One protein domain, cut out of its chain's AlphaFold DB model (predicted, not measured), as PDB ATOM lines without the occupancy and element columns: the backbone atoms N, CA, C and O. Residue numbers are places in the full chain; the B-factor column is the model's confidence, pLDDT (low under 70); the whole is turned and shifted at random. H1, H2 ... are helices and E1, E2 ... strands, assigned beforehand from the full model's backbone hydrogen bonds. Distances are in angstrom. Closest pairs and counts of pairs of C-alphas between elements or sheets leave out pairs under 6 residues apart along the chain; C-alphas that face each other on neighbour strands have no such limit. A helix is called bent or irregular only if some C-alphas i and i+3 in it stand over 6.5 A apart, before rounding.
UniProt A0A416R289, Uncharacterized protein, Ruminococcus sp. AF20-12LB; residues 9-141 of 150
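This is residues 9 to 141 of the 150 residues of an uncharacterized protein of Ruminococcus sp. AF20-12LB (UniProt A0A416R289). A twisted antiparallel sheet of four strands has one helix, H1, packed along one face, and its long hairpin of E1 and E2 runs on past E3, with Asn 39 in its turn at one end of the longest axis. H2 packs on H1 at a steep tilt of 45 degrees and only grazes the sheet with its residues 92 to 95, while H3, away from the sheet, runs close to H2 the opposite way at a shallow tilt of 11 degrees and is joined to it by a long link, residues 104 to 126. The printed part has 133 residues, with three named helices and four named strands in the order E1 E2 H1 E3 E4 H2 H3; the sheet's order is E2 E1 E3 E4, and the class is mixed, helices and strands. The whole is compact, with a radius of gyration of the C-alphas of 15.8 A, and only just flat, spanning 55 by 37 by 20 A.

Residues 9 to 26 hold no named element. E1, residues 27 to 36, begins at C-alpha 27 (-41.414, -41.013, 2.238) and is 29.7 A long; E2, residues 42 to 51, is 29.3 A long. H1, residues 54 to 68, is 21.9 A long and irregular, with C-alphas 64 and 67 7.0 A apart. E3 is residues 74 to 79, 16.5 A, and E4 is residues 85 to 89, 10.8 A. H2, residues 92 to 103, is 16.7 A long. H3, residues 127 to 137, is 15.7 A long and ends at C-alpha 137 (-53.118, -20.967, -7.679).

E1 and E2 form a hairpin at 163 degrees, with N 31 and O 47 2.8 A apart, within hydrogen-bond range. E1 and E3 are antiparallel, with N 30 and O 77 2.8 A apart. The hairpin E3 and E4 has N 76 and O 89 2.8 A apart. The sheet is twisted, its C-alphas up to 4.4 A off the best plane. H1 is on the sheet at a height of 8.4 A, making two layers, a helix on one face of a sheet; it runs along the strands, at 17 degrees to E1 on the local plane. The closest C-alphas of H1 and E1 are those of Cys 57 and Val 29, 5.5 A apart. E2, H1 and E3 form a split strand-helix-strand unit, two strands running the same way with E1 between them, and its crossover is right-handed. H1 and H2 touch, closest at the C-alphas of Gln 59 and Ile 99, 6.5 A, at a steep tilt of 45 degrees, opposite ways. H2 only grazes the sheet, with residues 92 to 95. H2 and H3 are close but not clearly touching, closest at the C-alphas of Ile 96 and Tyr 137, 7.8 A, at a shallow tilt of 11 degrees, opposite ways. H3 is not on the sheet and is apart from H1. In H2 and H3 every O i to N i+4 pair is within hydrogen-bond range; in H1, 9 of 11 are.

The C-alphas of Asn 39 and Val 110 are the two farthest apart, 54.8 A. The printed part has no cut. The link from H2 to H3, residues 104 to 126, is long; the other links between named elements are tight. The mean pLDDT of the printed part is 84.9, with residues 16 to 25 and 69 to 72 under 70.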
ATOM      1  N   GLN A   9     -47.818 -30.759   7.482       77.31
ATOM      2  CA  GLN A   9     -49.014 -31.342   8.085       77.31
ATOM      3  C   GLN A   9     -48.701 -31.816   9.510       77.31
ATOM      4  O   GLN A   9     -48.020 -32.812   9.723       77.31
ATOM      5  N   THR A  10     -49.238 -31.119  10.513       71.50
ATOM      6  CA  THR A  10     -48.949 -31.426  11.932       71.50
ATOM      7  C   THR A  10     -50.024 -32.260  12.636       71.50
ATOM      8  O   THR A  10     -49.812 -32.718  13.757       71.50
ATOM      9  N   CYS A  11     -51.183 -32.457  12.006       70.38
ATOM     10  CA  CYS A  11     -52.273 -33.304  12.497       70.38
ATOM     11  C   CYS A  11     -53.197 -33.705  11.337       70.38
ATOM     12  O   CYS A  11     -53.082 -33.138  10.258       70.38
ATOM     13  N   ASN A  12     -54.133 -34.634  11.558       72.44
ATOM     14  CA  ASN A  12     -55.245 -34.927  10.642       72.44
ATOM     15  C   ASN A  12     -54.837 -35.114   9.163       72.44
ATOM     16  O   ASN A  12     -55.353 -34.450   8.268       72.44
ATOM     17  N   HIS A  13     -53.865 -35.987   8.908       77.06
ATOM     18  CA  HIS A  13     -53.371 -36.259   7.555       77.06
ATOM     19  C   HIS A  13     -54.479 -36.851   6.670       77.06
ATOM     20  O   HIS A  13     -55.208 -37.746   7.106       77.06
ATOM     21  N   ALA A  14     -54.592 -36.388   5.425       77.31
ATOM     22  CA  ALA A  14     -55.605 -36.873   4.486       77.31
ATOM     23  C   ALA A  14     -55.273 -38.212   3.849       77.31
ATOM     24  O   ALA A  14     -56.185 -38.900   3.393       77.31
ATOM     25  N   PHE A  15     -53.999 -38.596   3.844       76.19
ATOM     26  CA  PHE A  15     -53.556 -39.830   3.206       76.19
ATOM     27  C   PHE A  15     -53.115 -40.907   4.225       76.19
ATOM     28  O   PHE A  15     -52.479 -41.898   3.860       76.19
ATOM     29  N   LEU A  16     -53.516 -40.764   5.500       66.06
ATOM     30  CA  LEU A  16     -53.514 -41.853   6.494       66.06
ATOM     31  C   LEU A  16     -54.602 -42.884   6.134       66.06
ATOM     32  O   LEU A  16     -55.717 -42.466   5.828       66.06
ATOM     33  N   PRO A  17     -54.373 -44.211   6.209       55.50
ATOM     34  CA  PRO A  17     -53.204 -44.956   6.682       55.50
ATOM     35  C   PRO A  17     -52.404 -45.622   5.542       55.50
ATOM     36  O   PRO A  17     -51.711 -46.605   5.788       55.50
ATOM     37  N   VAL A  18     -52.513 -45.148   4.297       53.31
ATOM     38  CA  VAL A  18     -52.060 -45.923   3.121       53.31
ATOM     39  C   VAL A  18     -50.527 -46.066   3.055       53.31
ATOM     40  O   VAL A  18     -50.053 -47.065   2.530       53.31
ATOM     41  N   TYR A  19     -49.756 -45.156   3.671       53.19
ATOM     42  CA  TYR A  19     -48.277 -45.205   3.678       53.19
ATOM     43  C   TYR A  19     -47.617 -44.843   5.025       53.19
ATOM     44  O   TYR A  19     -46.403 -44.707   5.112       53.19
ATOM     45  N   SER A  20     -48.401 -44.696   6.096       53.06
ATOM     46  CA  SER A  20     -47.943 -44.227   7.418       53.06
ATOM     47  C   SER A  20     -48.431 -45.131   8.561       53.06
ATOM     48  O   SER A  20     -48.809 -44.687   9.646       53.06
ATOM     49  N   GLY A  21     -48.437 -46.443   8.309       41.38
ATOM     50  CA  GLY A  21     -48.734 -47.475   9.301       41.38
ATOM     51  C   GLY A  21     -47.535 -47.778  10.206       41.38
ATOM     52  O   GLY A  21     -46.425 -47.966   9.729       41.38
ATOM     53  N   LYS A  22     -47.791 -47.805  11.523       42.16
ATOM     54  CA  LYS A  22     -46.893 -48.096  12.664       42.16
ATOM     55  C   LYS A  22     -45.498 -48.653  12.320       42.16
ATOM     56  O   LYS A  22     -45.336 -49.855  12.142       42.16
ATOM     57  N   GLY A  23     -44.497 -47.772  12.404       51.69
ATOM     58  CA  GLY A  23     -43.079 -48.141  12.401       51.69
ATOM     59  C   GLY A  23     -42.189 -47.245  11.541       51.69
ATOM     60  O   GLY A  23     -41.409 -47.777  10.778       51.69
ATOM     61  N   HIS A  24     -42.297 -45.913  11.654       53.06
ATOM     62  CA  HIS A  24     -41.346 -44.953  11.059       53.06
ATOM     63  C   HIS A  24     -41.000 -45.182   9.570       53.06
ATOM     64  O   HIS A  24     -39.827 -45.212   9.210       53.06
ATOM     65  N   ASN A  25     -42.000 -45.285   8.691       64.25
ATOM     66  CA  ASN A  25     -41.749 -45.262   7.248       64.25
ATOM     67  C   ASN A  25     -41.882 -43.825   6.738       64.25
ATOM     68  O   ASN A  25     -42.987 -43.331   6.519       64.25
ATOM     69  N   SER A  26     -40.751 -43.135   6.617       77.56
ATOM     70  CA  SER A  26     -40.674 -41.872   5.890       77.56
ATOM     71  C   SER A  26     -40.932 -42.094   4.396       77.56
ATOM     72  O   SER A  26     -40.875 -43.205   3.879       77.56
ATOM     73  N   CYS A  27     -41.275 -41.030   3.684       86.38
ATOM     74  CA  CYS A  27     -41.414 -41.013   2.238       86.38
ATOM     75  C   CYS A  27     -40.366 -40.062   1.663       86.38
ATOM     76  O   CYS A  27     -40.061 -39.022   2.257       86.38
ATOM     77  N   LYS A  28     -39.834 -40.393   0.486       90.81
ATOM     78  CA  LYS A  28     -38.883 -39.539  -0.235       90.81
ATOM     79  C   LYS A  28     -39.574 -38.881  -1.406       90.81
ATOM     80  O   LYS A  28     -40.093 -39.562  -2.287       90.81
ATOM     81  N   VAL A  29     -39.557 -37.558  -1.435       93.50
ATOM     82  CA  VAL A  29     -40.126 -36.775  -2.530       93.50
ATOM     83  C   VAL A  29     -39.025 -36.275  -3.445       93.50
ATOM     84  O   VAL A  29     -38.012 -35.762  -2.982       93.50
ATOM     85  N   PHE A  30     -39.251 -36.397  -4.747       94.75
ATOM     86  CA  PHE A  30     -38.423 -35.829  -5.800       94.75
ATOM     87  C   PHE A  30     -39.265 -34.850  -6.608       94.75
ATOM     88  O   PHE A  30     -40.369 -35.173  -7.045       94.75
ATOM     89  N   VAL A  31     -38.734 -33.652  -6.816       92.81
ATOM     90  CA  VAL A  31     -39.351 -32.579  -7.594       92.81
ATOM     91  C   VAL A  31     -38.410 -32.239  -8.731       92.81
ATOM     92  O   VAL A  31     -37.396 -31.573  -8.529       92.81
ATOM     93  N   SER A  32     -38.753 -32.681  -9.932       90.81
ATOM     94  CA  SER A  32     -38.062 -32.323 -11.161       90.81
ATOM     95  C   SER A  32     -38.808 -31.193 -11.865       90.81
ATOM     96  O   SER A  32     -40.004 -31.287 -12.151       90.81
ATOM     97  N   LYS A  33     -38.092 -30.111 -12.166       85.62
ATOM     98  CA  LYS A  33     -38.582 -29.014 -13.007       85.62
ATOM     99  C   LYS A  33     -37.852 -29.017 -14.336       85.62
ATOM    100  O   LYS A  33     -36.660 -29.317 -14.375       85.62
ATOM    101  N   PHE A  34     -38.549 -28.588 -15.379       82.94
ATOM    102  CA  PHE A  34     -37.973 -28.366 -16.697       82.94
ATOM    103  C   PHE A  34     -38.202 -26.911 -17.094       82.94
ATOM    104  O   PHE A  34     -39.325 -26.405 -17.026       82.94
ATOM    105  N   GLN A  35     -37.127 -26.224 -17.461       79.88
ATOM    106  CA  GLN A  35     -37.151 -24.828 -17.867       79.88
ATOM    107  C   GLN A  35     -36.498 -24.696 -19.238       79.88
ATOM    108  O   GLN A  35     -35.377 -25.154 -19.447       79.88
ATOM    109  N   GLU A  36     -37.208 -24.065 -20.168       78.38
ATOM    110  CA  GLU A  36     -36.641 -23.687 -21.458       78.38
ATOM    111  C   GLU A  36     -35.768 -22.439 -21.280       78.38
ATOM    112  O   GLU A  36     -36.178 -21.454 -20.657       78.38
ATOM    113  N   LYS A  37     -34.544 -22.500 -21.798       79.56
ATOM    114  CA  LYS A  37     -33.621 -21.370 -21.897       79.56
ATOM    115  C   LYS A  37     -33.919 -20.551 -23.154       79.56
ATOM    116  O   LYS A  37     -34.539 -21.032 -24.097       79.56
ATOM    117  N   GLU A  38     -33.421 -19.316 -23.211       80.06
ATOM    118  CA  GLU A  38     -33.601 -18.423 -24.373       80.06
ATOM    119  C   GLU A  38     -33.088 -19.031 -25.693       80.06
ATOM    120  O   GLU A  38     -33.604 -18.727 -26.768       80.06
ATOM    121  N   ASN A  39     -32.111 -19.939 -25.617       84.06
ATOM    122  CA  ASN A  39     -31.553 -20.682 -26.750       84.06
ATOM    123  C   ASN A  39     -32.350 -21.950 -27.128       84.06
ATOM    124  O   ASN A  39     -31.872 -22.726 -27.954       84.06
ATOM    125  N   ARG A  40     -33.544 -22.166 -26.555       77.81
ATOM    126  CA  ARG A  40     -34.391 -23.369 -26.714       77.81
ATOM    127  C   ARG A  40     -33.792 -24.664 -26.159       77.81
ATOM    128  O   ARG A  40     -34.327 -25.744 -26.408       77.81
ATOM    129  N   GLU A  41     -32.702 -24.591 -25.399       82.50
ATOM    130  CA  GLU A  41     -32.238 -25.737 -24.621       82.50
ATOM    131  C   GLU A  41     -33.139 -25.945 -23.405       82.50
ATOM    132  O   GLU A  41     -33.635 -24.993 -22.797       82.50
ATOM    133  N   MET A  42     -33.332 -27.204 -23.024       81.81
ATOM    134  CA  MET A  42     -34.086 -27.556 -21.831       81.81
ATOM    135  C   MET A  42     -33.127 -27.838 -20.682       81.81
ATOM    136  O   MET A  42     -32.284 -28.730 -20.762       81.81
ATOM    137  N   GLU A  43     -33.277 -27.095 -19.596       85.75
ATOM    138  CA  GLU A  43     -32.569 -27.347 -18.352       85.75
ATOM    139  C   GLU A  43     -33.500 -28.034 -17.360       85.75
ATOM    140  O   GLU A  43     -34.671 -27.669 -17.227       85.75
ATOM    141  N   SER A  44     -32.971 -29.035 -16.659       86.00
ATOM    142  CA  SER A  44     -33.703 -29.732 -15.609       86.00
ATOM    143  C   SER A  44     -33.027 -29.537 -14.265       86.00
ATOM    144  O   SER A  44     -31.802 -29.499 -14.169       86.00
ATOM    145  N   PHE A  45     -33.838 -29.418 -13.222       86.75
ATOM    146  CA  PHE A  45     -33.348 -29.382 -11.853       86.75
ATOM    147  C   PHE A  45     -34.194 -30.324 -11.026       86.75
ATOM    148  O   PHE A  45     -35.422 -30.297 -11.132       86.75
ATOM    149  N   THR A  46     -33.534 -31.104 -10.183       91.38
ATOM    150  CA  THR A  46     -34.194 -32.033  -9.278       91.38
ATOM    151  C   THR A  46     -33.870 -31.640  -7.847       91.38
ATOM    152  O   THR A  46     -32.706 -31.517  -7.477       91.38
ATOM    153  N   PHE A  47     -34.917 -31.450  -7.057       91.75
ATOM    154  CA  PHE A  47     -34.849 -31.282  -5.612       91.75
ATOM    155  C   PHE A  47     -35.398 -32.545  -4.968       91.75
ATOM    156  O   PHE A  47     -36.293 -33.179  -5.529       91.75
ATOM    157  N   HIS A  48     -34.892 -32.903  -3.799       94.38
ATOM    158  CA  HIS A  48     -35.440 -34.015  -3.045       94.38
ATOM    159  C   HIS A  48     -35.407 -33.723  -1.553       94.38
ATOM    160  O   HIS A  48     -34.574 -32.942  -1.095       94.38
ATOM    161  N   GLU A  49     -36.312 -34.357  -0.821       94.81
ATOM    162  CA  GLU A  49     -36.375 -34.288   0.635       94.81
ATOM    163  C   GLU A  49     -37.082 -35.529   1.188       94.81
ATOM    164  O   GLU A  49     -37.785 -36.239   0.456       94.81
ATOM    165  N   GLU A  50     -36.885 -35.805   2.471       90.75
ATOM    166  CA  GLU A  50     -37.540 -36.899   3.180       90.75
ATOM    167  C   GLU A  50     -38.502 -36.365   4.247       90.75
ATOM    168  O   GLU A  50     -38.155 -35.487   5.037       90.75
ATOM    169  N   PHE A  51     -39.716 -36.914   4.290       88.38
ATOM    170  CA  PHE A  51     -40.734 -36.527   5.264       88.38
ATOM    171  C   PHE A  51     -41.398 -37.735   5.921       88.38
ATOM    172  O   PHE A  51     -41.485 -38.798   5.314       88.38
ATOM    173  N   PRO A  52     -41.931 -37.589   7.145       82.81
ATOM    174  CA  PRO A  52     -42.621 -38.675   7.837       82.81
ATOM    175  C   PRO A  52     -44.017 -38.981   7.269       82.81
ATOM    176  O   PRO A  52     -44.640 -39.946   7.707       82.81
ATOM    177  N   SER A  53     -44.547 -38.164   6.348       84.94
ATOM    178  CA  SER A  53     -45.875 -38.374   5.772       84.94
ATOM    179  C   SER A  53     -45.965 -37.990   4.296       84.94
ATOM    180  O   SER A  53     -45.257 -37.106   3.811       84.94
ATOM    181  N   LEU A  54     -46.892 -38.644   3.588       87.62
ATOM    182  CA  LEU A  54     -47.199 -38.331   2.197       87.62
ATOM    183  C   LEU A  54     -47.754 -36.904   2.044       87.62
ATOM    184  O   LEU A  54     -47.378 -36.201   1.109       87.62
ATOM    185  N   ASP A  55     -48.593 -36.449   2.980       88.19
ATOM    186  CA  ASP A  55     -49.098 -35.073   3.017       88.19
ATOM    187  C   ASP A  55     -47.950 -34.053   3.025       88.19
ATOM    188  O   ASP A  55     -47.961 -33.111   2.232       88.19
ATOM    189  N   ASP A  56     -46.930 -34.269   3.861       89.56
ATOM    190  CA  ASP A  56     -45.751 -33.399   3.933       89.56
ATOM    191  C   ASP A  56     -44.954 -33.405   2.626       89.56
ATOM    192  O   ASP A  56     -44.558 -32.342   2.148       89.56
ATOM    193  N   CYS A  57     -44.766 -34.577   2.010       92.38
ATOM    194  CA  CYS A  57     -44.117 -34.695   0.704       92.38
ATOM    195  C   CYS A  57     -44.842 -33.874  -0.373       92.38
ATOM    196  O   CYS A  57     -44.207 -33.108  -1.101       92.38
ATOM    197  N   ILE A  58     -46.169 -34.007  -0.469       92.50
ATOM    198  CA  ILE A  58     -46.999 -33.294  -1.454       92.50
ATOM    199  C   ILE A  58     -46.957 -31.782  -1.176       92.50
ATOM    200  O   ILE A  58     -46.753 -30.982  -2.094       92.50
ATOM    201  N   GLN A  59     -47.095 -31.381   0.091       93.00
ATOM    202  CA  GLN A  59     -47.026 -29.983   0.527       93.00
ATOM    203  C   GLN A  59     -45.668 -29.358   0.224       93.00
ATOM    204  O   GLN A  59     -45.600 -28.263  -0.340       93.00
ATOM    205  N   TRP A  60     -44.575 -30.047   0.544       94.50
ATOM    206  CA  TRP A  60     -43.236 -29.551   0.264       94.50
ATOM    207  C   TRP A  60     -42.969 -29.461  -1.236       94.50
ATOM    208  O   TRP A  60     -42.439 -28.450  -1.699       94.50
ATOM    209  N   ALA A  61     -43.398 -30.457  -2.017       94.00
ATOM    210  CA  ALA A  61     -43.271 -30.408  -3.467       94.00
ATOM    211  C   ALA A  61     -43.957 -29.172  -4.051       94.00
ATOM    212  O   ALA A  61     -43.368 -28.462  -4.870       94.00
ATOM    213  N   LEU A  62     -45.173 -28.864  -3.591       91.88
ATOM    214  CA  LEU A  62     -45.877 -27.680  -4.062       91.88
ATOM    215  C   LEU A  62     -45.163 -26.400  -3.636       91.88
ATOM    216  O   LEU A  62     -45.012 -25.490  -4.448       91.88
ATOM    217  N   PHE A  63     -44.674 -26.344  -2.397       92.25
ATOM    218  CA  PHE A  63     -43.899 -25.214  -1.894       92.25
ATOM    219  C   PHE A  63     -42.668 -24.919  -2.769       92.25
ATOM    220  O   PHE A  63     -42.443 -23.760  -3.120       92.25
ATOM    221  N   GLN A  64     -41.928 -25.947  -3.202       90.44
ATOM    222  CA  GLN A  64     -40.789 -25.777  -4.118       90.44
ATOM    223  C   GLN A  64     -41.206 -25.263  -5.503       90.44
ATOM    224  O   GLN A  64     -40.461 -24.532  -6.157       90.44
ATOM    225  N   LEU A  65     -42.407 -25.624  -5.959       87.75
ATOM    226  CA  LEU A  65     -42.924 -25.235  -7.270       87.75
ATOM    227  C   LEU A  65     -43.630 -23.867  -7.271       87.75
ATOM    228  O   LEU A  65     -43.737 -23.246  -8.327       87.75
ATOM    229  N   MET A  66     -44.089 -23.354  -6.123       84.69
ATOM    230  CA  MET A  66     -44.834 -22.087  -6.017       84.69
ATOM    231  C   MET A  66     -44.130 -20.862  -6.635       84.69
ATOM    232  O   MET A  66     -44.805 -20.101  -7.335       84.69
ATOM    233  N   PRO A  67     -42.810 -20.637  -6.448       81.25
ATOM    234  CA  PRO A  67     -42.101 -19.533  -7.105       81.25
ATOM    235  C   PRO A  67     -42.085 -19.638  -8.637       81.25
ATOM    236  O   PRO A  67     -41.744 -18.679  -9.325       81.25
ATOM    237  N   LEU A  68     -42.434 -20.810  -9.169       70.19
ATOM    238  CA  LEU A  68     -42.265 -21.209 -10.560       70.19
ATOM    239  C   LEU A  68     -43.603 -21.498 -11.248       70.19
ATOM    240  O   LEU A  68     -43.605 -22.118 -12.306       70.19
ATOM    241  N   SER A  69     -44.730 -21.030 -10.700       65.00
ATOM    242  CA  SER A  69     -46.093 -21.347 -11.168       65.00
ATOM    243  C   SER A  69     -46.402 -20.976 -12.632       65.00
ATOM    244  O   SER A  69     -47.499 -21.236 -13.116       65.00
ATOM    245  N   LYS A  70     -45.457 -20.357 -13.352       64.19
ATOM    246  CA  LYS A  70     -45.528 -20.082 -14.795       64.19
ATOM    247  C   LYS A  70     -44.960 -21.216 -15.670       64.19
ATOM    248  O   LYS A  70     -45.256 -21.245 -16.862       64.19
ATOM    249  N   ASN A  71     -44.176 -22.141 -15.107       62.16
ATOM    250  CA  ASN A  71     -43.578 -23.263 -15.834       62.16
ATOM    251  C   ASN A  71     -44.551 -24.447 -15.881       62.16
ATOM    252  O   ASN A  71     -45.025 -24.916 -14.849       62.16
ATOM    253  N   LYS A  72     -44.847 -24.941 -17.088       61.84
ATOM    254  CA  LYS A  72     -45.847 -26.004 -17.295       61.84
ATOM    255  C   LYS A  72     -45.301 -27.422 -17.099       61.84
ATOM    256  O   LYS A  72     -46.078 -28.318 -16.795       61.84
ATOM    257  N   ALA A  73     -43.997 -27.628 -17.283       76.56
ATOM    258  CA  ALA A  73     -43.376 -28.947 -17.216       76.56
ATOM    259  C   ALA A  73     -42.785 -29.195 -15.820       76.56
ATOM    260  O   ALA A  73     -41.686 -28.739 -15.491       76.56
ATOM    261  N   VAL A  74     -43.542 -29.919 -14.998       84.81
ATOM    262  CA  VAL A  74     -43.122 -30.395 -13.675       84.81
ATOM    263  C   VAL A  74     -43.312 -31.903 -13.609       84.81
ATOM    264  O   VAL A  74     -44.243 -32.437 -14.205       84.81
ATOM    265  N   HIS A  75     -42.439 -32.580 -12.879       91.69
ATOM    266  CA  HIS A  75     -42.582 -33.987 -12.549       91.69
ATOM    267  C   HIS A  75     -42.256 -34.161 -11.069       91.69
ATOM    268  O   HIS A  75     -41.143 -33.883 -10.636       91.69
ATOM    269  N   VAL A  76     -43.241 -34.577 -10.285       94.81
ATOM    270  CA  VAL A  76     -43.086 -34.877  -8.863       94.81
ATOM    271  C   VAL A  76     -43.348 -36.356  -8.675       94.81
ATOM    272  O   VAL A  76     -44.346 -36.857  -9.185       94.81
ATOM    273  N   VAL A  77     -42.498 -37.044  -7.928       95.38
ATOM    274  CA  VAL A  77     -42.732 -38.432  -7.518       95.38
ATOM    275  C   VAL A  77     -42.431 -38.550  -6.039       95.38
ATOM    276  O   VAL A  77     -41.435 -38.005  -5.563       95.38
ATOM    277  N   VAL A  78     -43.293 -39.255  -5.317       93.12
ATOM    278  CA  VAL A  78     -43.043 -39.642  -3.932       93.12
ATOM    279  C   VAL A  78     -42.870 -41.149  -3.894       93.12
ATOM    280  O   VAL A  78     -43.739 -41.877  -4.376       93.12
ATOM    281  N   PHE A  79     -41.760 -41.603  -3.330       90.31
ATOM    282  CA  PHE A  79     -41.475 -43.013  -3.107       90.31
ATOM    283  C   PHE A  79     -41.697 -43.380  -1.643       90.31
ATOM    284  O   PHE A  79     -41.368 -42.595  -0.746       90.31
ATOM    285  N   ASP A  80     -42.232 -44.576  -1.421       85.62
ATOM    286  CA  ASP A  80     -42.198 -45.228  -0.115       85.62
ATOM    287  C   ASP A  80     -40.792 -45.791   0.189       85.62
ATOM    288  O   ASP A  80     -39.860 -45.689  -0.616       85.62
ATOM    289  N   MET A  81     -40.623 -46.372   1.378       78.81
ATOM    290  CA  MET A  81     -39.342 -46.947   1.812       78.81
ATOM    291  C   MET A  81     -38.924 -48.194   1.028       78.81
ATOM    292  O   MET A  81     -37.732 -48.499   0.973       78.81
ATOM    293  N   ASP A  82     -39.878 -48.884   0.408       83.00
ATOM    294  CA  ASP A  82     -39.627 -50.058  -0.429       83.00
ATOM    295  C   ASP A  82     -39.211 -49.653  -1.858       83.00
ATOM    296  O   ASP A  82     -38.854 -50.501  -2.678       83.00
ATOM    297  N   GLY A  83     -39.212 -48.349  -2.155       82.69
ATOM    298  CA  GLY A  83     -38.852 -47.792  -3.453       82.69
ATOM    299  C   GLY A  83     -39.994 -47.813  -4.467       82.69
ATOM    300  O   GLY A  83     -39.754 -47.556  -5.649       82.69
ATOM    301  N   ASN A  84     -41.231 -48.083  -4.041       86.75
ATOM    302  CA  ASN A  84     -42.397 -47.999  -4.912       86.75
ATOM    303  C   ASN A  84     -42.897 -46.556  -4.987       86.75
ATOM    304  O   ASN A  84     -42.896 -45.818  -4.001       86.75
ATOM    305  N   ALA A  85     -43.345 -46.140  -6.170       90.00
ATOM    306  CA  ALA A  85     -43.960 -44.831  -6.341       90.00
ATOM    307  C   ALA A  85     -45.339 -44.816  -5.662       90.00
ATOM    308  O   ALA A  85     -46.288 -45.421  -6.160       90.00
ATOM    309  N   ALA A  86     -45.450 -44.100  -4.543       88.44
ATOM    310  CA  ALA A  86     -46.698 -43.922  -3.808       88.44
ATOM    311  C   ALA A  86     -47.660 -42.993  -4.564       88.44
ATOM    312  O   ALA A  86     -48.857 -43.272  -4.657       88.44
ATOM    313  N   VAL A  87     -47.133 -41.896  -5.126       91.00
ATOM    314  CA  VAL A  87     -47.855 -40.951  -5.999       91.00
ATOM    315  C   VAL A  87     -46.899 -40.283  -6.987       91.00
ATOM    316  O   VAL A  87     -45.702 -40.138  -6.724       91.00
ATOM    317  N   SER A  88     -47.441 -39.801  -8.106       94.31
ATOM    318  CA  SER A  88     -46.710 -38.971  -9.065       94.31
ATOM    319  C   SER A  88     -47.596 -37.879  -9.656       94.31
ATOM    320  O   SER A  88     -48.774 -38.116  -9.925       94.31
ATOM    321  N   TYR A  89     -47.016 -36.716  -9.933       93.06
ATOM    322  CA  TYR A  89     -47.701 -35.565 -10.511       93.06
ATOM    323  C   TYR A  89     -46.922 -35.025 -11.702       93.06
ATOM    324  O   TYR A  89     -45.729 -34.756 -11.605       93.06
ATOM    325  N   ILE A  90     -47.629 -34.792 -12.806       90.75
ATOM    326  CA  ILE A  90     -47.081 -34.145 -14.010       90.75
ATOM    327  C   ILE A  90     -47.648 -32.734 -14.230       90.75
ATOM    328  O   ILE A  90     -47.398 -32.104 -15.254       90.75
ATOM    329  N   SER A  91     -48.475 -32.245 -13.298       88.00
ATOM    330  CA  SER A  91     -49.091 -30.923 -13.381       88.00
ATOM    331  C   SER A  91     -49.299 -30.285 -12.009       88.00
ATOM    332  O   SER A  91     -49.577 -30.959 -11.015       88.00
ATOM    333  N   PHE A  92     -49.205 -28.956 -11.983       88.69
ATOM    334  CA  PHE A  92     -49.389 -28.140 -10.782       88.69
ATOM    335  C   PHE A  92     -50.817 -28.259 -10.217       88.69
ATOM    336  O   PHE A  92     -50.999 -28.419  -9.015       88.69
ATOM    337  N   ASP A  93     -51.834 -28.298 -11.085       89.81
ATOM    338  CA  ASP A  93     -53.237 -28.487 -10.688       89.81
ATOM    339  C   ASP A  93     -53.513 -29.856 -10.055       89.81
ATOM    340  O   ASP A  93     -54.355 -29.968  -9.163       89.81
ATOM    341  N   ALA A  94     -52.856 -30.922 -10.529       90.19
ATOM    342  CA  ALA A  94     -53.000 -32.240  -9.914       90.19
ATOM    343  C   ALA A  94     -52.469 -32.223  -8.478       90.19
ATOM    344  O   ALA A  94     -53.144 -32.723  -7.583       90.19
ATOM    345  N   LEU A  95     -51.330 -31.565  -8.263       91.19
ATOM    346  CA  LEU A  95     -50.746 -31.397  -6.939       91.19
ATOM    347  C   LEU A  95     -51.651 -30.552  -6.027       91.19
ATOM    348  O   LEU A  95     -51.947 -30.960  -4.908       91.19
ATOM    349  N   ILE A  96     -52.178 -29.422  -6.517       92.44
ATOM    350  CA  ILE A  96     -53.093 -28.572  -5.737       92.44
ATOM    351  C   ILE A  96     -54.374 -29.310  -5.330       92.44
ATOM    352  O   ILE A  96     -54.859 -29.106  -4.217       92.44
ATOM    353  N   ARG A  97     -54.919 -30.183  -6.184       91.69
ATOM    354  CA  ARG A  97     -56.096 -30.994  -5.823       91.69
ATOM    355  C   ARG A  97     -55.839 -31.884  -4.611       91.69
ATOM    356  O   ARG A  97     -56.719 -32.010  -3.766       91.69
ATOM    357  N   ASP A  98     -54.654 -32.469  -4.495       91.38
ATOM    358  CA  ASP A  98     -54.326 -33.299  -3.334       91.38
ATOM    359  C   ASP A  98     -53.998 -32.459  -2.092       91.38
ATOM    360  O   ASP A  98     -54.359 -32.840  -0.979       91.38
ATOM    361  N   ILE A  99     -53.454 -31.252  -2.268       92.19
ATOM    362  CA  ILE A  99     -53.342 -30.275  -1.174       92.19
ATOM    363  C   ILE A  99     -54.723 -29.873  -0.652       92.19
ATOM    364  O   ILE A  99     -54.918 -29.808   0.561       92.19
ATOM    365  N   TRP A 100     -55.704 -29.671  -1.535       92.81
ATOM    366  CA  TRP A 100     -57.090 -29.402  -1.144       92.81
ATOM    367  C   TRP A 100     -57.687 -30.538  -0.305       92.81
ATOM    368  O   TRP A 100     -58.325 -30.276   0.713       92.81
ATOM    369  N   LYS A 101     -57.417 -31.803  -0.657       88.88
ATOM    370  CA  LYS A 101     -57.825 -32.952   0.170       88.88
ATOM    371  C   LYS A 101     -57.211 -32.884   1.573       88.88
ATOM    372  O   LYS A 101     -57.927 -33.108   2.545       88.88
ATOM    373  N   SER A 102     -55.933 -32.500   1.692       86.75
ATOM    374  CA  SER A 102     -55.268 -32.320   2.999       86.75
ATOM    375  C   SER A 102     -55.861 -31.190   3.849       86.75
ATOM    376  O   SER A 102     -55.849 -31.284   5.077       86.75
ATOM    377  N   LEU A 103     -56.447 -30.159   3.221       87.12
ATOM    378  CA  LEU A 103     -57.135 -29.073   3.928       87.12
ATOM    379  C   LEU A 103     -58.433 -29.541   4.591       87.12
ATOM    380  O   LEU A 103     -58.747 -29.082   5.688       87.12
ATOM    381  N   GLY A 104     -59.187 -30.437   3.943       80.06
ATOM    382  CA  GLY A 104     -60.507 -30.883   4.416       80.06
ATOM    383  C   GLY A 104     -60.507 -31.475   5.829       80.06
ATOM    384  O   GLY A 104     -61.544 -31.511   6.484       80.06
ATOM    385  N   ASN A 105     -59.335 -31.873   6.322       75.94
ATOM    386  CA  ASN A 105     -59.153 -32.476   7.633       75.94
ATOM    387  C   ASN A 105     -58.612 -31.502   8.695       75.94
ATOM    388  O   ASN A 105     -58.392 -31.897   9.841       75.94
ATOM    389  N   ILE A 106     -58.385 -30.228   8.364       83.38
ATOM    390  CA  ILE A 106     -57.812 -29.255   9.300       83.38
ATOM    391  C   ILE A 106     -58.879 -28.722  10.270       83.38
ATOM    392  O   ILE A 106     -59.909 -28.206   9.835       83.38
ATOM    393  N   PRO A 107     -58.640 -28.795  11.595       87.06
ATOM    394  CA  PRO A 107     -59.605 -28.357  12.594       87.06
ATOM    395  C   PRO A 107     -59.705 -26.827  12.646       87.06
ATOM    396  O   PRO A 107     -58.691 -26.129  12.788       87.06
ATOM    397  N   LEU A 108     -60.937 -26.319  12.596       90.75
ATOM    398  CA  LEU A 108     -61.268 -24.894  12.653       90.75
ATOM    399  C   LEU A 108     -61.864 -24.493  14.012       90.75
ATOM    400  O   LEU A 108     -62.465 -25.310  14.710       90.75
ATOM    401  N   THR A 109     -61.694 -23.227  14.393       93.19
ATOM    402  CA  THR A 109     -62.453 -22.597  15.481       93.19
ATOM    403  C   THR A 109     -63.895 -22.316  15.049       93.19
ATOM    404  O   THR A 109     -64.233 -22.412  13.872       93.19
ATOM    405  N   VAL A 110     -64.736 -21.900  16.001       92.25
ATOM    406  CA  VAL A 110     -66.098 -21.401  15.721       92.25
ATOM    407  C   VAL A 110     -66.119 -20.169  14.808       92.25
ATOM    408  O   VAL A 110     -67.107 -19.944  14.123       92.25
ATOM    409  N   ASP A 111     -65.015 -19.417  14.766       93.69
ATOM    410  CA  ASP A 111     -64.825 -18.239  13.912       93.69
ATOM    411  C   ASP A 111     -64.111 -18.583  12.589       93.69
ATOM    412  O   ASP A 111     -63.451 -17.727  12.011       93.69
ATOM    413  N   ASP A 112     -64.152 -19.844  12.140       92.38
ATOM    414  CA  ASP A 112     -63.556 -20.298  10.872       92.38
ATOM    415  C   ASP A 112     -62.027 -20.068  10.739       92.38
ATOM    416  O   ASP A 112     -61.484 -19.918   9.639       92.38
ATOM    417  N   LYS A 113     -61.278 -20.122  11.852       94.00
ATOM    418  CA  LYS A 113     -59.800 -20.046  11.860       94.00
ATOM    419  C   LYS A 113     -59.155 -21.399  12.076       94.00
ATOM    420  O   LYS A 113     -59.553 -22.135  12.976       94.00
ATOM    421  N   GLN A 114     -58.077 -21.705  11.356       92.06
ATOM    422  CA  GLN A 114     -57.330 -22.943  11.610       92.06
ATOM    423  C   GLN A 114     -56.694 -22.955  13.007       92.06
ATOM    424  O   GLN A 114     -56.046 -22.000  13.440       92.06
ATOM    425  N   THR A 115     -56.844 -24.067  13.721       91.31
ATOM    426  CA  THR A 115     -56.329 -24.229  15.096       91.31
ATOM    427  C   THR A 115     -54.895 -24.760  15.160       91.31
ATOM    428  O   THR A 115     -54.288 -24.775  16.237       91.31
ATOM    429  N   VAL A 116     -54.325 -25.119  14.008       90.38
ATOM    430  CA  VAL A 116     -52.983 -25.691  13.827       90.38
ATOM    431  C   VAL A 116     -52.238 -24.992  12.689       90.38
ATOM    432  O   VAL A 116     -52.839 -24.253  11.909       90.38
ATOM    433  N   ASN A 117     -50.926 -25.213  12.585       91.69
ATOM    434  CA  ASN A 117     -50.186 -24.848  11.377       91.69
ATOM    435  C   ASN A 117     -50.460 -25.883  10.280       91.69
ATOM    436  O   ASN A 117     -50.548 -27.078  10.573       91.69
ATOM    437  N   TRP A 118     -50.554 -25.417   9.040       92.25
ATOM    438  CA  TRP A 118     -50.840 -26.260   7.886       92.25
ATOM    439  C   TRP A 118     -50.179 -25.694   6.628       92.25
ATOM    440  O   TRP A 118     -50.408 -24.533   6.282       92.25
ATOM    441  N   PHE A 119     -49.373 -26.500   5.933       92.50
ATOM    442  CA  PHE A 119     -48.703 -26.132   4.683       92.50
ATOM    443  C   PHE A 119     -47.851 -24.850   4.810       92.50
ATOM    444  O   PHE A 119     -46.753 -24.895   5.358       92.50
ATOM    445  N   ILE A 120     -48.332 -23.703   4.330       93.25
ATOM    446  CA  ILE A 120     -47.688 -22.374   4.432       93.25
ATOM    447  C   ILE A 120     -48.425 -21.435   5.399       93.25
ATOM    448  O   ILE A 120     -47.991 -20.301   5.625       93.25
ATOM    449  N   PHE A 121     -49.555 -21.884   5.939       93.56
ATOM    450  CA  PHE A 121     -50.475 -21.093   6.737       93.56
ATOM    451  C   PHE A 121     -50.244 -21.362   8.227       93.56
ATOM    452  O   PHE A 121     -50.337 -22.511   8.675       93.56
ATOM    453  N   PRO A 122     -49.930 -20.326   9.022       93.44
ATOM    454  CA  PRO A 122     -49.816 -20.476  10.463       93.44
ATOM    455  C   PRO A 122     -51.188 -20.653  11.123       93.44
ATOM    456  O   PRO A 122     -52.218 -20.212  10.607       93.44
ATOM    457  N   LYS A 123     -51.187 -21.228  12.326       92.94
ATOM    458  CA  LYS A 123     -52.336 -21.241  13.236       92.94
ATOM    459  C   LYS A 123     -52.975 -19.851  13.334       92.94
ATOM    460  O   LYS A 123     -52.275 -18.849  13.473       92.94
ATOM    461  N   GLY A 124     -54.303 -19.815  13.317       94.44
ATOM    462  CA  GLY A 124     -55.107 -18.596  13.371       94.44
ATOM    463  C   GLY A 124     -55.409 -17.975  12.006       94.44
ATOM    464  O   GLY A 124     -56.108 -16.969  11.964       94.44
ATOM    465  N   THR A 125     -54.910 -18.555  10.908       95.50
ATOM    466  CA  THR A 125     -55.270 -18.116   9.550       95.50
ATOM    467  C   THR A 125     -56.768 -18.319   9.300       95.50
ATOM    468  O   THR A 125     -57.309 -19.388   9.588       95.50
ATOM    469  N   GLU A 126     -57.419 -17.291   8.752       95.50
ATOM    470  CA  GLU A 126     -58.825 -17.332   8.336       95.50
ATOM    471  C   GLU A 126     -59.014 -18.319   7.178       95.50
ATOM    472  O   GLU A 126     -58.254 -18.292   6.201       95.50
ATOM    473  N   LYS A 127     -60.068 -19.131   7.224       92.94
ATOM    474  CA  LYS A 127     -60.448 -20.048   6.137       92.94
ATOM    475  C   LYS A 127     -60.554 -19.353   4.778       92.94
ATOM    476  O   LYS A 127     -60.058 -19.882   3.786       92.94
ATOM    477  N   GLU A 128     -61.112 -18.144   4.729       93.00
ATOM    478  CA  GLU A 128     -61.198 -17.354   3.493       93.00
ATOM    479  C   GLU A 128     -59.819 -16.999   2.925       93.00
ATOM    480  O   GLU A 128     -59.627 -16.994   1.713       93.00
ATOM    481  N   THR A 129     -58.821 -16.757   3.782       95.81
ATOM    482  CA  THR A 129     -57.445 -16.499   3.323       95.81
ATOM    483  C   THR A 129     -56.865 -17.728   2.629       95.81
ATOM    484  O   THR A 129     -56.196 -17.602   1.602       95.81
ATOM    485  N   VAL A 130     -57.152 -18.917   3.159       93.94
ATOM    486  CA  VAL A 130     -56.764 -20.180   2.528       93.94
ATOM    487  C   VAL A 130     -57.504 -20.368   1.201       93.94
ATOM    488  O   VAL A 130     -56.876 -20.678   0.194       93.94
ATOM    489  N   TRP A 131     -58.815 -20.131   1.157       94.25
ATOM    490  CA  TRP A 131     -59.615 -20.269  -0.068       94.25
ATOM    491  C   TRP A 131     -59.169 -19.315  -1.178       94.25
ATOM    492  O   TRP A 131     -58.931 -19.760  -2.299       94.25
ATOM    493  N   ASN A 132     -58.918 -18.048  -0.844       94.81
ATOM    494  CA  ASN A 132     -58.373 -17.057  -1.773       94.81
ATOM    495  C   ASN A 132     -57.020 -17.489  -2.360       94.81
ATOM    496  O   ASN A 132     -56.680 -17.156  -3.498       94.81
ATOM    497  N   TRP A 133     -56.220 -18.239  -1.597       94.44
ATOM    498  CA  TRP A 133     -54.989 -18.818  -2.119       94.44
ATOM    499  C   TRP A 133     -55.275 -19.916  -3.155       94.44
ATOM    500  O   TRP A 133     -54.653 -19.910  -4.215       94.44
ATOM    501  N   PHE A 134     -56.250 -20.801  -2.923       93.25
ATOM    502  CA  PHE A 134     -56.657 -21.784  -3.937       93.25
ATOM    503  C   PHE A 134     -57.224 -21.114  -5.191       93.25
ATOM    504  O   PHE A 134     -56.864 -21.523  -6.292       93.25
ATOM    505  N   ASP A 135     -58.019 -20.049  -5.052       93.19
ATOM    506  CA  ASP A 135     -58.504 -19.257  -6.192       93.19
ATOM    507  C   ASP A 135     -57.374 -18.696  -7.052       93.19
ATOM    508  O   ASP A 135     -57.467 -18.656  -8.279       93.19
ATOM    509  N   LYS A 136     -56.276 -18.295  -6.413       91.44
ATOM    510  CA  LYS A 136     -55.114 -17.745  -7.104       91.44
ATOM    511  C   LYS A 136     -54.277 -18.806  -7.821       91.44
ATOM    512  O   LYS A 136     -53.719 -18.511  -8.877       91.44
ATOM    513  N   TYR A 137     -54.103 -19.981  -7.219       89.56
ATOM    514  CA  TYR A 137     -53.118 -20.967  -7.679       89.56
ATOM    515  C   TYR A 137     -53.720 -22.152  -8.444       89.56
ATOM    516  O   TYR A 137     -52.995 -22.767  -9.223       89.56
ATOM    517  N   TYR A 138     -55.003 -22.470  -8.261       90.94
ATOM    518  CA  TYR A 138     -55.669 -23.582  -8.943       90.94
ATOM    519  C   TYR A 138     -56.408 -23.130 -10.204       90.94
ATOM    520  O   TYR A 138     -57.205 -22.187 -10.164       90.94
ATOM    521  N   THR A 139     -56.247 -23.850 -11.317       88.94
ATOM    522  CA  THR A 139     -56.995 -23.528 -12.542       88.94
ATOM    523  C   THR A 139     -58.493 -23.813 -12.381       88.94
ATOM    524  O   THR A 139     -58.952 -24.960 -12.411       88.94
ATOM    525  N   GLY A 140     -59.278 -22.739 -12.292       86.38
ATOM    526  CA  GLY A 140     -60.730 -22.771 -12.070       86.38
ATOM    527  C   GLY A 140     -61.148 -22.459 -10.631       86.38
ATOM    528  O   GLY A 140     -62.342 -22.480 -10.342       86.38
ATOM    529  N   GLY A 141     -60.179 -22.154  -9.768       89.94
ATOM    530  CA  GLY A 141     -60.386 -21.668  -8.412       89.94
ATOM    531  C   GLY A 141     -61.070 -22.643  -7.455       89.94
ATOM    532  O   GLY A 141     -61.367 -23.796  -7.783       89.94
TER     533      GLY A 141